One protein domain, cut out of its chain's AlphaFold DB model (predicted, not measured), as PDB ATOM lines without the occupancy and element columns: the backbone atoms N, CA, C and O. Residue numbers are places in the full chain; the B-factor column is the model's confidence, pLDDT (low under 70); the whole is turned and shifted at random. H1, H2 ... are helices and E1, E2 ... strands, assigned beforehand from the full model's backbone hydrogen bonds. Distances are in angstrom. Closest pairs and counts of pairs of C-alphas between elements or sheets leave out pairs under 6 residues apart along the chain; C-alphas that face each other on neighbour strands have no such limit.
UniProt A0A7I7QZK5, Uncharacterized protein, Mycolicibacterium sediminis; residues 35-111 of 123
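Overview. This is residues 35 to 111 of the 123 residues of an uncharacterized protein of Mycolicibacterium sediminis (UniProt A0A7I7QZK5). A small compact body is made of a helical hairpin, H1 and H2, whose helix H2 packs on a two-stranded hairpin, E1 and E2; a long tail with the short helix H3 at its end sticks out from this body. After E2 the backbone makes a loop, of which residues 81 to 88 stick out, comes back past E2 at residues 91 to 92, and then leaves as the tail, residues 99 to 111. The 77 printed residues hold three named helices and two named strands, in the order H1 H2 E1 E2 H3; the sheet, in the order E1 - E2, is antiparallel, and the class is mixed, helices and strands. The whole is loose, with a radius of gyration of the C-alphas of 16.2 A and spans of 55 by 28 by 22 A.

Along the chain. H1 is residues 35 to 43, 12.3 A from first to last C-alpha, and begins with C-alpha 35 at (86.992, 78.440, 98.038). H2 is residues 52 to 62, 15.3 A long. E1, residues 65 to 70, is 14.9 A long, and E2, residues 73 to 78, is 17.0 A long, beginning with C-alpha 73 at (70.605, 88.719, 101.365). H3, residues 105 to 111, is 9.7 A long and ends with C-alpha 111 at (58.876, 84.563, 72.183).

Arrangement. H1 and H2 form a helical hairpin and touch, the closest C-alphas being those of Tyr 37 and Cys 59, 5.6 A apart. They run opposite ways at a shallow tilt of 32 degrees. The closest C-alphas of H2 and E2 are those of Asp 53 and Ile 74, 5.3 A apart; those of H2 and E1 are Thr 57 and Pro 67, 5.5 A apart. E1 and E2 form a hairpin, antiparallel at 144 degrees, with N 66 and O 77 at 2.8 A and N 75 and O 68 at 2.9 A, within hydrogen-bond range. Residues 76 to 77 of E2 also pair with residues 91 to 92, antiparallel. H1 is apart from E1, and only just apart from E2, with 8.4 A between their closest C-alphas. H3 is apart from H1, H2 and E1. In H1, H2 and H3 every O i to N i+4 pair is within hydrogen-bond range.

Size, cuts and confidence. The C-alphas of Asp 82 and Glu 109, the two farthest apart, are 55.5 A apart. Without the stretches that stand free, residues 81 to 88 and 99 to 111, the body of 56 residues spans 34 by 23 by 19 A. The printed part has no cut. The link from E2 to H3 is long, with 26 residues; those from H2 to E1 and from E1 to E2 are tight, and that from H1 to H2 is short. The mean pLDDT of the printed part is 82.3, and residues 97 to 111 are under 70.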
ATOM      1  N   TYR A  35      87.295  79.611  98.852       90.56
ATOM      2  CA  TYR A  35      86.992  78.440  98.038       90.56
ATOM      3  C   TYR A  35      86.077  77.464  98.783       90.56
ATOM      4  O   TYR A  35      85.093  76.984  98.212       90.56
ATOM      5  N   GLY A  36      86.359  77.206 100.062       90.12
ATOM      6  CA  GLY A  36      85.502  76.412 100.938       90.12
ATOM      7  C   GLY A  36      84.107  77.016 101.073       90.12
ATOM      8  O   GLY A  36      83.120  76.337 100.797       90.12
ATOM      9  N   TYR A  37      84.013  78.319 101.359       91.38
ATOM     10  CA  TYR A  37      82.739  79.040 101.419       91.38
ATOM     11  C   TYR A  37      81.944  78.940 100.106       91.38
ATOM     12  O   TYR A  37      80.749  78.624 100.113       91.38
ATOM     13  N   SER A  38      82.600  79.169  98.966       89.75
ATOM     14  CA  SER A  38      81.964  79.068  97.648       89.75
ATOM     15  C   SER A  38      81.461  77.648  97.369       89.75
ATOM     16  O   SER A  38      80.329  77.461  96.920       89.75
ATOM     17  N   THR A  39      82.258  76.634  97.711       91.12
ATOM     18  CA  THR A  39      81.901  75.219  97.535       91.12
ATOM     19  C   THR A  39      80.732  74.819  98.436       91.12
ATOM     20  O   THR A  39      79.785  74.174  97.975       91.12
ATOM     21  N   CYS A  40      80.751  75.240  99.703       91.31
ATOM     22  CA  CYS A  40      79.681  74.992 100.665       91.31
ATOM     23  C   CYS A  40      78.359  75.600 100.184       91.31
ATOM     24  O   CYS A  40      77.345  74.906 100.115       91.31
ATOM     25  N   THR A  41      78.372  76.870  99.768       90.81
ATOM     26  CA  THR A  41      77.153  77.559  99.310       90.81
ATOM     27  C   THR A  41      76.606  77.007  97.993       90.81
ATOM     28  O   THR A  41      75.390  76.943  97.835       90.81
ATOM     29  N   ALA A  42      77.472  76.532  97.093       88.06
ATOM     30  CA  ALA A  42      77.058  75.927  95.828       88.06
ATOM     31  C   ALA A  42      76.397  74.545  95.986       88.06
ATOM     32  O   ALA A  42      75.567  74.162  95.163       88.06
ATOM     33  N   THR A  43      76.793  73.776  97.003       86.31
ATOM     34  CA  THR A  43      76.389  72.364  97.154       86.31
ATOM     35  C   THR A  43      75.357  72.137  98.252       86.31
ATOM     36  O   THR A  43      74.648  71.129  98.233       86.31
ATOM     37  N   THR A  44      75.235  73.069  99.194       86.62
ATOM     38  CA  THR A  44      74.304  72.943 100.312       86.62
ATOM     39  C   THR A  44      72.914  73.405  99.901       86.62
ATOM     40  O   THR A  44      72.660  74.592  99.698       86.62
ATOM     41  N   MET A  45      71.984  72.456  99.819       80.50
ATOM     42  CA  MET A  45      70.577  72.752  99.586       80.50
ATOM     43  C   MET A  45      69.899  73.119 100.917       80.50
ATOM     44  O   MET A  45      69.982  72.336 101.869       80.50
ATOM     45  N   PRO A  46      69.235  74.286 101.024       77.25
ATOM     46  CA  PRO A  46      68.503  74.627 102.233       77.25
ATOM     47  C   PRO A  46      67.350  73.631 102.454       77.25
ATOM     48  O   PRO A  46      66.700  73.219 101.488       77.25
ATOM     49  N   PRO A  47      67.063  73.245 103.710       76.25
ATOM     50  CA  PRO A  47      65.835  72.533 104.055       76.25
ATOM     51  C   PRO A  47      64.590  73.268 103.529       76.25
ATOM     52  O   PRO A  47      64.628  74.492 103.405       76.25
ATOM     53  N   PRO A  48      63.467  72.570 103.281       73.19
ATOM     54  CA  PRO A  48      62.256  73.179 102.716       73.19
ATOM     55  C   PRO A  48      61.692  74.346 103.547       73.19
ATOM     56  O   PRO A  48      61.023  75.216 102.999       73.19
ATOM     57  N   ASP A  49      62.001  74.395 104.845       75.00
ATOM     58  CA  ASP A  49      61.574  75.451 105.769       75.00
ATOM     59  C   ASP A  49      62.631  76.557 105.985       75.00
ATOM     60  O   ASP A  49      62.471  77.407 106.861       75.00
ATOM     61  N   GLN A  50      63.741  76.542 105.241       71.06
ATOM     62  CA  GLN A  50      64.880  77.451 105.417       71.06
ATOM     63  C   GLN A  50      65.168  78.238 104.135       71.06
ATOM     64  O   GLN A  50      65.034  77.741 103.021       71.06
ATOM     65  N   ASN A  51      65.620  79.482 104.297       81.44
ATOM     66  CA  ASN A  51      66.090  80.305 103.184       81.44
ATOM     67  C   ASN A  51      67.590  80.056 102.930       81.44
ATOM     68  O   ASN A  51      68.337  79.692 103.840       81.44
ATOM     69  N   TYR A  52      68.058  80.332 101.713       84.56
ATOM     70  CA  TYR A  52      69.476  80.325 101.339       84.56
ATOM     71  C   TYR A  52      70.351  81.217 102.233       84.56
ATOM     72  O   TYR A  52      71.540  80.947 102.384       84.56
ATOM     73  N   ASP A  53      69.779  82.233 102.879       89.00
ATOM     74  CA  ASP A  53      70.491  83.063 103.858       89.00
ATOM     75  C   ASP A  53      70.982  82.260 105.076       89.00
ATOM     76  O   ASP A  53      72.045  82.559 105.625       89.00
ATOM     77  N   ALA A  54      70.258  81.211 105.483       89.12
ATOM     78  CA  ALA A  54      70.689  80.326 106.565       89.12
ATOM     79  C   ALA A  54      71.913  79.498 106.150       89.12
ATOM     80  O   ALA A  54      72.870  79.384 106.917       89.12
ATOM     81  N   VAL A  55      71.920  79.000 104.907       90.56
ATOM     82  CA  VAL A  55      73.068  78.304 104.309       90.56
ATOM     83  C   VAL A  55      74.270  79.240 104.240       90.56
ATOM     84  O   VAL A  55      75.321  78.914 104.787       90.56
ATOM     85  N   ALA A  56      74.097  80.438 103.672       91.75
ATOM     86  CA  ALA A  56      75.153  81.444 103.570       91.75
ATOM     87  C   ALA A  56      75.746  81.800 104.943       91.75
ATOM     88  O   ALA A  56      76.963  81.856 105.094       91.75
ATOM     89  N   THR A  57      74.899  81.964 105.964       92.75
ATOM     90  CA  THR A  57      75.336  82.237 107.341       92.75
ATOM     91  C   THR A  57      76.162  81.079 107.905       92.75
ATOM     92  O   THR A  57      77.248  81.308 108.436       92.75
ATOM     93  N   SER A  58      75.673  79.842 107.775       92.62
ATOM     94  CA  SER A  58      76.354  78.655 108.308       92.62
ATOM     95  C   SER A  58      77.699  78.387 107.623       92.62
ATOM     96  O   SER A  58      78.712  78.308 108.316       92.62
ATOM     97  N   CYS A  59      77.736  78.380 106.285       92.25
ATOM     98  CA  CYS A  59      78.963  78.224 105.503       92.25
ATOM     99  C   CYS A  59      79.966  79.345 105.807       92.25
ATOM    100  O   CYS A  59      81.167  79.109 105.889       92.25
ATOM    101  N   CYS A  60      79.495  80.582 105.983       93.81
ATOM    102  CA  CYS A  60      80.378  81.702 106.286       93.81
ATOM    103  C   CYS A  60      81.111  81.509 107.619       93.81
ATOM    104  O   CYS A  60      82.325  81.676 107.681       93.81
ATOM    105  N   VAL A  61      80.389  81.115 108.673       92.75
ATOM    106  CA  VAL A  61      80.982  80.872 109.997       92.75
ATOM    107  C   VAL A  61      81.901  79.649 109.980       92.75
ATOM    108  O   VAL A  61      82.981  79.694 110.568       92.75
ATOM    109  N   GLU A  62      81.505  78.579 109.288       93.56
ATOM    110  CA  GLU A  62      82.308  77.356 109.149       93.56
ATOM    111  C   GLU A  62      83.672  77.628 108.501       93.56
ATOM    112  O   GLU A  62      84.688  77.094 108.943       93.56
ATOM    113  N   HIS A  63      83.712  78.533 107.521       93.00
ATOM    114  CA  HIS A  63      84.927  78.917 106.800       93.00
ATOM    115  C   HIS A  63      85.591  80.193 107.346       93.00
ATOM    116  O   HIS A  63      86.304  80.885 106.621       93.00
ATOM    117  N   ALA A  64      85.396  80.485 108.639       90.38
ATOM    118  CA  ALA A  64      86.054  81.567 109.381       90.38
ATOM    119  C   ALA A  64      85.771  82.999 108.880       90.38
ATOM    120  O   ALA A  64      86.577  83.918 109.061       90.38
ATOM    121  N   GLY A  65      84.611  83.202 108.263       90.88
ATOM    122  CA  GLY A  65      84.104  84.510 107.877       90.88
ATOM    123  C   GLY A  65      83.082  85.081 108.862       90.88
ATOM    124  O   GLY A  65      82.663  84.444 109.830       90.88
ATOM    125  N   VAL A  66      82.665  86.316 108.593       92.56
ATOM    126  CA  VAL A  66      81.625  87.033 109.334       92.56
ATOM    127  C   VAL A  66      80.417  87.259 108.418       92.56
ATOM    128  O   VAL A  66      80.544  87.937 107.391       92.56
ATOM    129  N   PRO A  67      79.232  86.725 108.766       93.31
ATOM    130  CA  PRO A  67      78.011  86.972 108.011       93.31
ATOM    131  C   PRO A  67      77.694  88.467 107.984       93.31
ATOM    132  O   PRO A  67      77.663  89.125 109.023       93.31
ATOM    133  N   THR A  68      77.459  89.008 106.793       92.50
ATOM    134  CA  THR A  68      77.215  90.437 106.585       92.50
ATOM    135  C   THR A  68      75.925  90.632 105.790       92.50
ATOM    136  O   THR A  68      75.804  90.079 104.694       92.50
ATOM    137  N   PRO A  69      74.952  91.408 106.300       92.00
ATOM    138  CA  PRO A  69      73.730  91.701 105.567       92.00
ATOM    139  C   PRO A  69      74.011  92.618 104.373       92.00
ATOM    140  O   PRO A  69      74.797  93.562 104.452       92.00
ATOM    141  N   THR A  70      73.333  92.349 103.264       87.94
ATOM    142  CA  THR A  70      73.427  93.107 102.013       87.94
ATOM    143  C   THR A  70      72.024  93.356 101.462       87.94
ATOM    144  O   THR A  70      71.051  92.753 101.915       87.94
ATOM    145  N   ASN A  71      71.904  94.194 100.429       86.81
ATOM    146  CA  ASN A  71      70.622  94.403  99.742       86.81
ATOM    147  C   ASN A  71      70.080  93.135  99.050       86.81
ATOM    148  O   ASN A  71      68.916  93.109  98.665       86.81
ATOM    149  N   TYR A  72      70.911  92.102  98.881       82.25
ATOM    150  CA  TYR A  72      70.584  90.874  98.148       82.25
ATOM    151  C   TYR A  72      70.536  89.623  99.047       82.25
ATOM    152  O   TYR A  72      70.458  88.505  98.538       82.25
ATOM    153  N   GLY A  73      70.572  89.801 100.374       87.94
ATOM    154  CA  GLY A  73      70.605  88.719 101.365       87.94
ATOM    155  C   GLY A  73      71.888  88.726 102.194       87.94
ATOM    156  O   GLY A  73      72.500  89.780 102.397       87.94
ATOM    157  N   ILE A  74      72.305  87.557 102.678       91.81
ATOM    158  CA  ILE A  74      73.525  87.404 103.483       91.81
ATOM    159  C   ILE A  74      74.742  87.121 102.593       91.81
ATOM    160  O   ILE A  74      74.754  86.160 101.828       91.81
ATOM    161  N   GLY A  75      75.778  87.953 102.725       91.25
ATOM    162  CA  GLY A  75      77.127  87.691 102.224       91.25
ATOM    163  C   GLY A  75      78.088  87.322 103.356       91.25
ATOM    164  O   GLY A  75      77.715  87.303 104.530       91.25
ATOM    165  N   CYS A  76      79.343  87.065 103.010       93.81
ATOM    166  CA  CYS A  76      80.394  86.712 103.956       93.81
ATOM    167  C   CYS A  76      81.601  87.639 103.799       93.81
ATOM    168  O   CYS A  76      81.990  87.947 102.676       93.81
ATOM    169  N   VAL A  77      82.199  88.098 104.898       93.19
ATOM    170  CA  VAL A  77      83.453  88.868 104.867       93.19
ATOM    171  C   VAL A  77      84.543  88.131 105.626       93.19
ATOM    172  O   VAL A  77      84.269  87.474 106.629       93.19
ATOM    173  N   ALA A  78      85.790  88.272 105.187       88.69
ATOM    174  CA  ALA A  78      86.919  87.766 105.953       88.69
ATOM    175  C   ALA A  78      87.016  88.495 107.302       88.69
ATOM    176  O   ALA A  78      86.927  89.725 107.359       88.69
ATOM    177  N   ALA A  79      87.215  87.748 108.388       81.19
ATOM    178  CA  ALA A  79      87.446  88.344 109.695       81.19
ATOM    179  C   ALA A  79      88.804  89.067 109.702       81.19
ATOM    180  O   ALA A  79      89.851  88.450 109.506       81.19
ATOM    181  N   VAL A  80      88.795  90.379 109.945       79.94
ATOM    182  CA  VAL A  80      90.012  91.191 110.082       79.94
ATOM    183  C   VAL A  80      90.087  91.734 111.498       79.94
ATOM    184  O   VAL A  80      89.154  92.374 111.981       79.94
ATOM    185  N   THR A  81      91.209  91.475 112.165       80.06
ATOM    186  CA  THR A  81      91.509  92.076 113.468       80.06
ATOM    187  C   THR A  81      92.196  93.415 113.231       80.06
ATOM    188  O   THR A  81      93.202  93.447 112.531       80.06
ATOM    189  N   ASP A  82      91.651  94.489 113.806       81.06
ATOM    190  CA  ASP A  82      92.186  95.859 113.711       81.06
ATOM    191  C   ASP A  82      92.323  96.391 112.263       81.06
ATOM    192  O   ASP A  82      93.428  96.641 111.773       81.06
ATOM    193  N   PRO A  83      91.206  96.525 111.518       80.38
ATOM    194  CA  PRO A  83      91.250  97.070 110.169       80.38
ATOM    195  C   PRO A  83      91.669  98.547 110.186       80.38
ATOM    196  O   PRO A  83      91.233  99.325 111.037       80.38
ATOM    197  N   ALA A  84      92.457  98.958 109.189       87.88
ATOM    198  CA  ALA A  84      92.767 100.369 108.972       87.88
ATOM    199  C   ALA A  84      91.474 101.204 108.806       87.88
ATOM    200  O   ALA A  84      90.469 100.678 108.316       87.88
ATOM    201  N   PRO A  85      91.471 102.507 109.150       86.75
ATOM    202  CA  PRO A  85      90.266 103.346 109.079       86.75
ATOM    203  C   PRO A  85      89.610 103.412 107.688       86.75
ATOM    204  O   PRO A  85      88.409 103.644 107.556       86.75
ATOM    205  N   ASP A  86      90.397 103.228 106.634       89.69
ATOM    206  CA  ASP A  86      89.984 103.238 105.234       89.69
ATOM    207  C   ASP A  86      89.714 101.837 104.661       89.69
ATOM    208  O   ASP A  86      89.316 101.723 103.501       89.69
ATOM    209  N   TYR A  87      89.844 100.777 105.464       84.06
ATOM    210  CA  TYR A  87      89.584  99.408 105.030       84.06
ATOM    211  C   TYR A  87      88.155  99.256 104.485       84.06
ATOM    212  O   TYR A  87      87.175  99.780 105.028       84.06
ATOM    213  N   ARG A  88      88.038  98.543 103.366       86.69
ATOM    214  CA  ARG A  88      86.771  98.182 102.724       86.69
ATOM    215  C   ARG A  88      86.763  96.660 102.567       86.69
ATOM    216  O   ARG A  88      87.474  96.164 101.694       86.69
ATOM    217  N   PRO A  89      86.033  95.913 103.414       84.69
ATOM    218  CA  PRO A  89      86.009  94.459 103.321       84.69
ATOM    219  C   PRO A  89      85.404  94.018 101.989       84.69
ATOM    220  O   PRO A  89      84.411  94.582 101.525       84.69
ATOM    221  N   VAL A  90      85.989  92.982 101.395       90.00
ATOM    222  CA  VAL A  90      85.378  92.282 100.264       90.00
ATOM    223  C   VAL A  90      84.226  91.440 100.800       90.00
ATOM    224  O   VAL A  90      84.414  90.649 101.724       90.00
ATOM    225  N   ILE A  91      83.038  91.627 100.225       91.81
ATOM    226  CA  ILE A  91      81.849  90.840 100.550       91.81
ATOM    227  C   ILE A  91      81.716  89.726  99.514       91.81
ATOM    228  O   ILE A  91      81.460  89.984  98.338       91.81
ATOM    229  N   TYR A  92      81.867  88.487  99.963       91.31
ATOM    230  CA  TYR A  92      81.685  87.278  99.173       91.31
ATOM    231  C   TYR A  92      80.210  86.882  99.188       91.31
ATOM    232  O   TYR A  92      79.643  86.543 100.231       91.31
ATOM    233  N   MET A  93      79.570  86.931  98.024       91.69
ATOM    234  CA  MET A  93      78.184  86.491  97.881       91.69
ATOM    235  C   MET A  93      78.115  84.962  97.784       91.69
ATOM    236  O   MET A  93      79.022  84.357  97.213       91.69
ATOM    237  N   PRO A  94      77.071  84.326  98.344       87.81
ATOM    238  CA  PRO A  94      76.888  82.886  98.235       87.81
ATOM    239  C   PRO A  94      76.661  82.486  96.775       87.81
ATOM    240  O   PRO A  94      75.890  83.133  96.057       87.81
ATOM    241  N   THR A  95      77.291  81.394  96.347       83.56
ATOM    242  CA  THR A  95      77.033  80.807  95.031       83.56
ATOM    243  C   THR A  95      75.649  80.172  95.066       83.56
ATOM    244  O   THR A  95      75.439  79.176  95.750       83.56
ATOM    245  N   ARG A  96      74.680  80.758  94.358       71.50
ATOM    246  CA  ARG A  96      73.337  80.179  94.249       71.50
ATOM    247  C   ARG A  96      73.292  79.197  93.082       71.50
ATOM    248  O   ARG A  96      73.832  79.523  92.022       71.50
ATOM    249  N   PRO A  97      72.623  78.040  93.233       65.62
ATOM    250  CA  PRO A  97      72.290  77.208  92.091       65.62
ATOM    251  C   PRO A  97      71.558  78.054  91.051       65.62
ATOM    252  O   PRO A  97      70.675  78.845  91.403       65.62
ATOM    253  N   ALA A  98      71.935  77.899  89.781       62.38
ATOM    254  CA  ALA A  98      71.126  78.444  88.704       62.38
ATOM    255  C   ALA A  98      69.699  77.894  88.865       62.38
ATOM    256  O   ALA A  98      69.548  76.723  89.246       62.38
ATOM    257  N   PRO A  99      68.657  78.709  88.615       60.50
ATOM    258  CA  PRO A  99      67.315  78.175  88.477       60.50
ATOM    259  C   PRO A  99      67.381  76.965  87.539       60.50
ATOM    260  O   PRO A  99      68.140  77.025  86.563       60.50
ATOM    261  N   PRO A 100      66.669  75.863  87.840       63.22
ATOM    262  CA  PRO A 100      66.579  74.764  86.891       63.22
ATOM    263  C   PRO A 100      66.197  75.373  85.549       63.22
ATOM    264  O   PRO A 100      65.310  76.226  85.522       63.22
ATOM    265  N   GLU A 101      66.915  75.009  84.483       61.34
ATOM    266  CA  GLU A 101      66.607  75.505  83.148       61.34
ATOM    267  C   GLU A 101      65.126  75.221  82.907       61.34
ATOM    268  O   GLU A 101      64.704  74.066  82.802       61.34
ATOM    269  N   GLU A 102      64.310  76.277  82.938       56.28
ATOM    270  CA  GLU A 102      62.940  76.203  82.480       56.28
ATOM    271  C   GLU A 102      63.089  75.809  81.023       56.28
ATOM    272  O   GLU A 102      63.584  76.596  80.218       56.28
ATOM    273  N   SER A 103      62.798  74.539  80.729       54.53
ATOM    274  CA  SER A 103      62.910  73.955  79.397       54.53
ATOM    275  C   SER A 103      62.490  74.980  78.354       54.53
ATOM    276  O   SER A 103      61.451  75.619  78.556       54.53
ATOM    277  N   ASP A 104      63.253  75.092  77.263       56.97
ATOM    278  CA  ASP A 104      63.111  76.084  76.184       56.97
ATOM    279  C   ASP A 104      61.664  76.367  75.746       56.97
ATOM    280  O   ASP A 104      61.382  77.428  75.213       56.97
ATOM    281  N   VAL A 105      60.727  75.456  76.012       58.78
ATOM    282  CA  VAL A 105      59.275  75.622  75.888       58.78
ATOM    283  C   VAL A 105      58.744  76.908  76.541       58.78
ATOM    284  O   VAL A 105      57.970  77.610  75.904       58.78
ATOM    285  N   ALA A 106      59.145  77.255  77.769       62.12
ATOM    286  CA  ALA A 106      58.629  78.455  78.445       62.12
ATOM    287  C   ALA A 106      59.158  79.753  77.806       62.12
ATOM    288  O   ALA A 106      58.433  80.743  77.690       62.12
ATOM    289  N   LEU A 107      60.408  79.730  77.339       61.69
ATOM    290  CA  LEU A 107      61.050  80.850  76.653       61.69
ATOM    291  C   LEU A 107      60.540  80.997  75.206       61.69
ATOM    292  O   LEU A 107      60.316  82.109  74.733       61.69
ATOM    293  N   ASP A 108      60.297  79.875  74.525       68.62
ATOM    294  CA  ASP A 108      59.704  79.780  73.188       68.62
ATOM    295  C   ASP A 108      58.229  80.220  73.191       68.62
ATOM    296  O   ASP A 108      57.790  80.908  72.269       68.62
ATOM    297  N   GLU A 109      57.468  79.923  74.253       66.31
ATOM    298  CA  GLU A 109      56.124  80.483  74.451       66.31
ATOM    299  C   GLU A 109      56.151  81.989  74.736       66.31
ATOM    300  O   GLU A 109      55.304  82.717  74.213       66.31
ATOM    301  N   LEU A 110      57.147  82.490  75.475       63.38
ATOM    302  CA  LEU A 110      57.334  83.931  75.676       63.38
ATOM    303  C   LEU A 110      57.682  84.660  74.366       63.38
ATOM    304  O   LEU A 110      57.192  85.758  74.120       63.38
ATOM    305  N   MET A 111      58.497  84.040  73.506       65.12
ATOM    306  CA  MET A 111      58.876  84.563  72.183       65.12
ATOM    307  C   MET A 111      57.730  84.507  71.159       65.12
ATOM    308  O   MET A 111      57.780  85.192  70.137       65.12
TER     309      MET A 111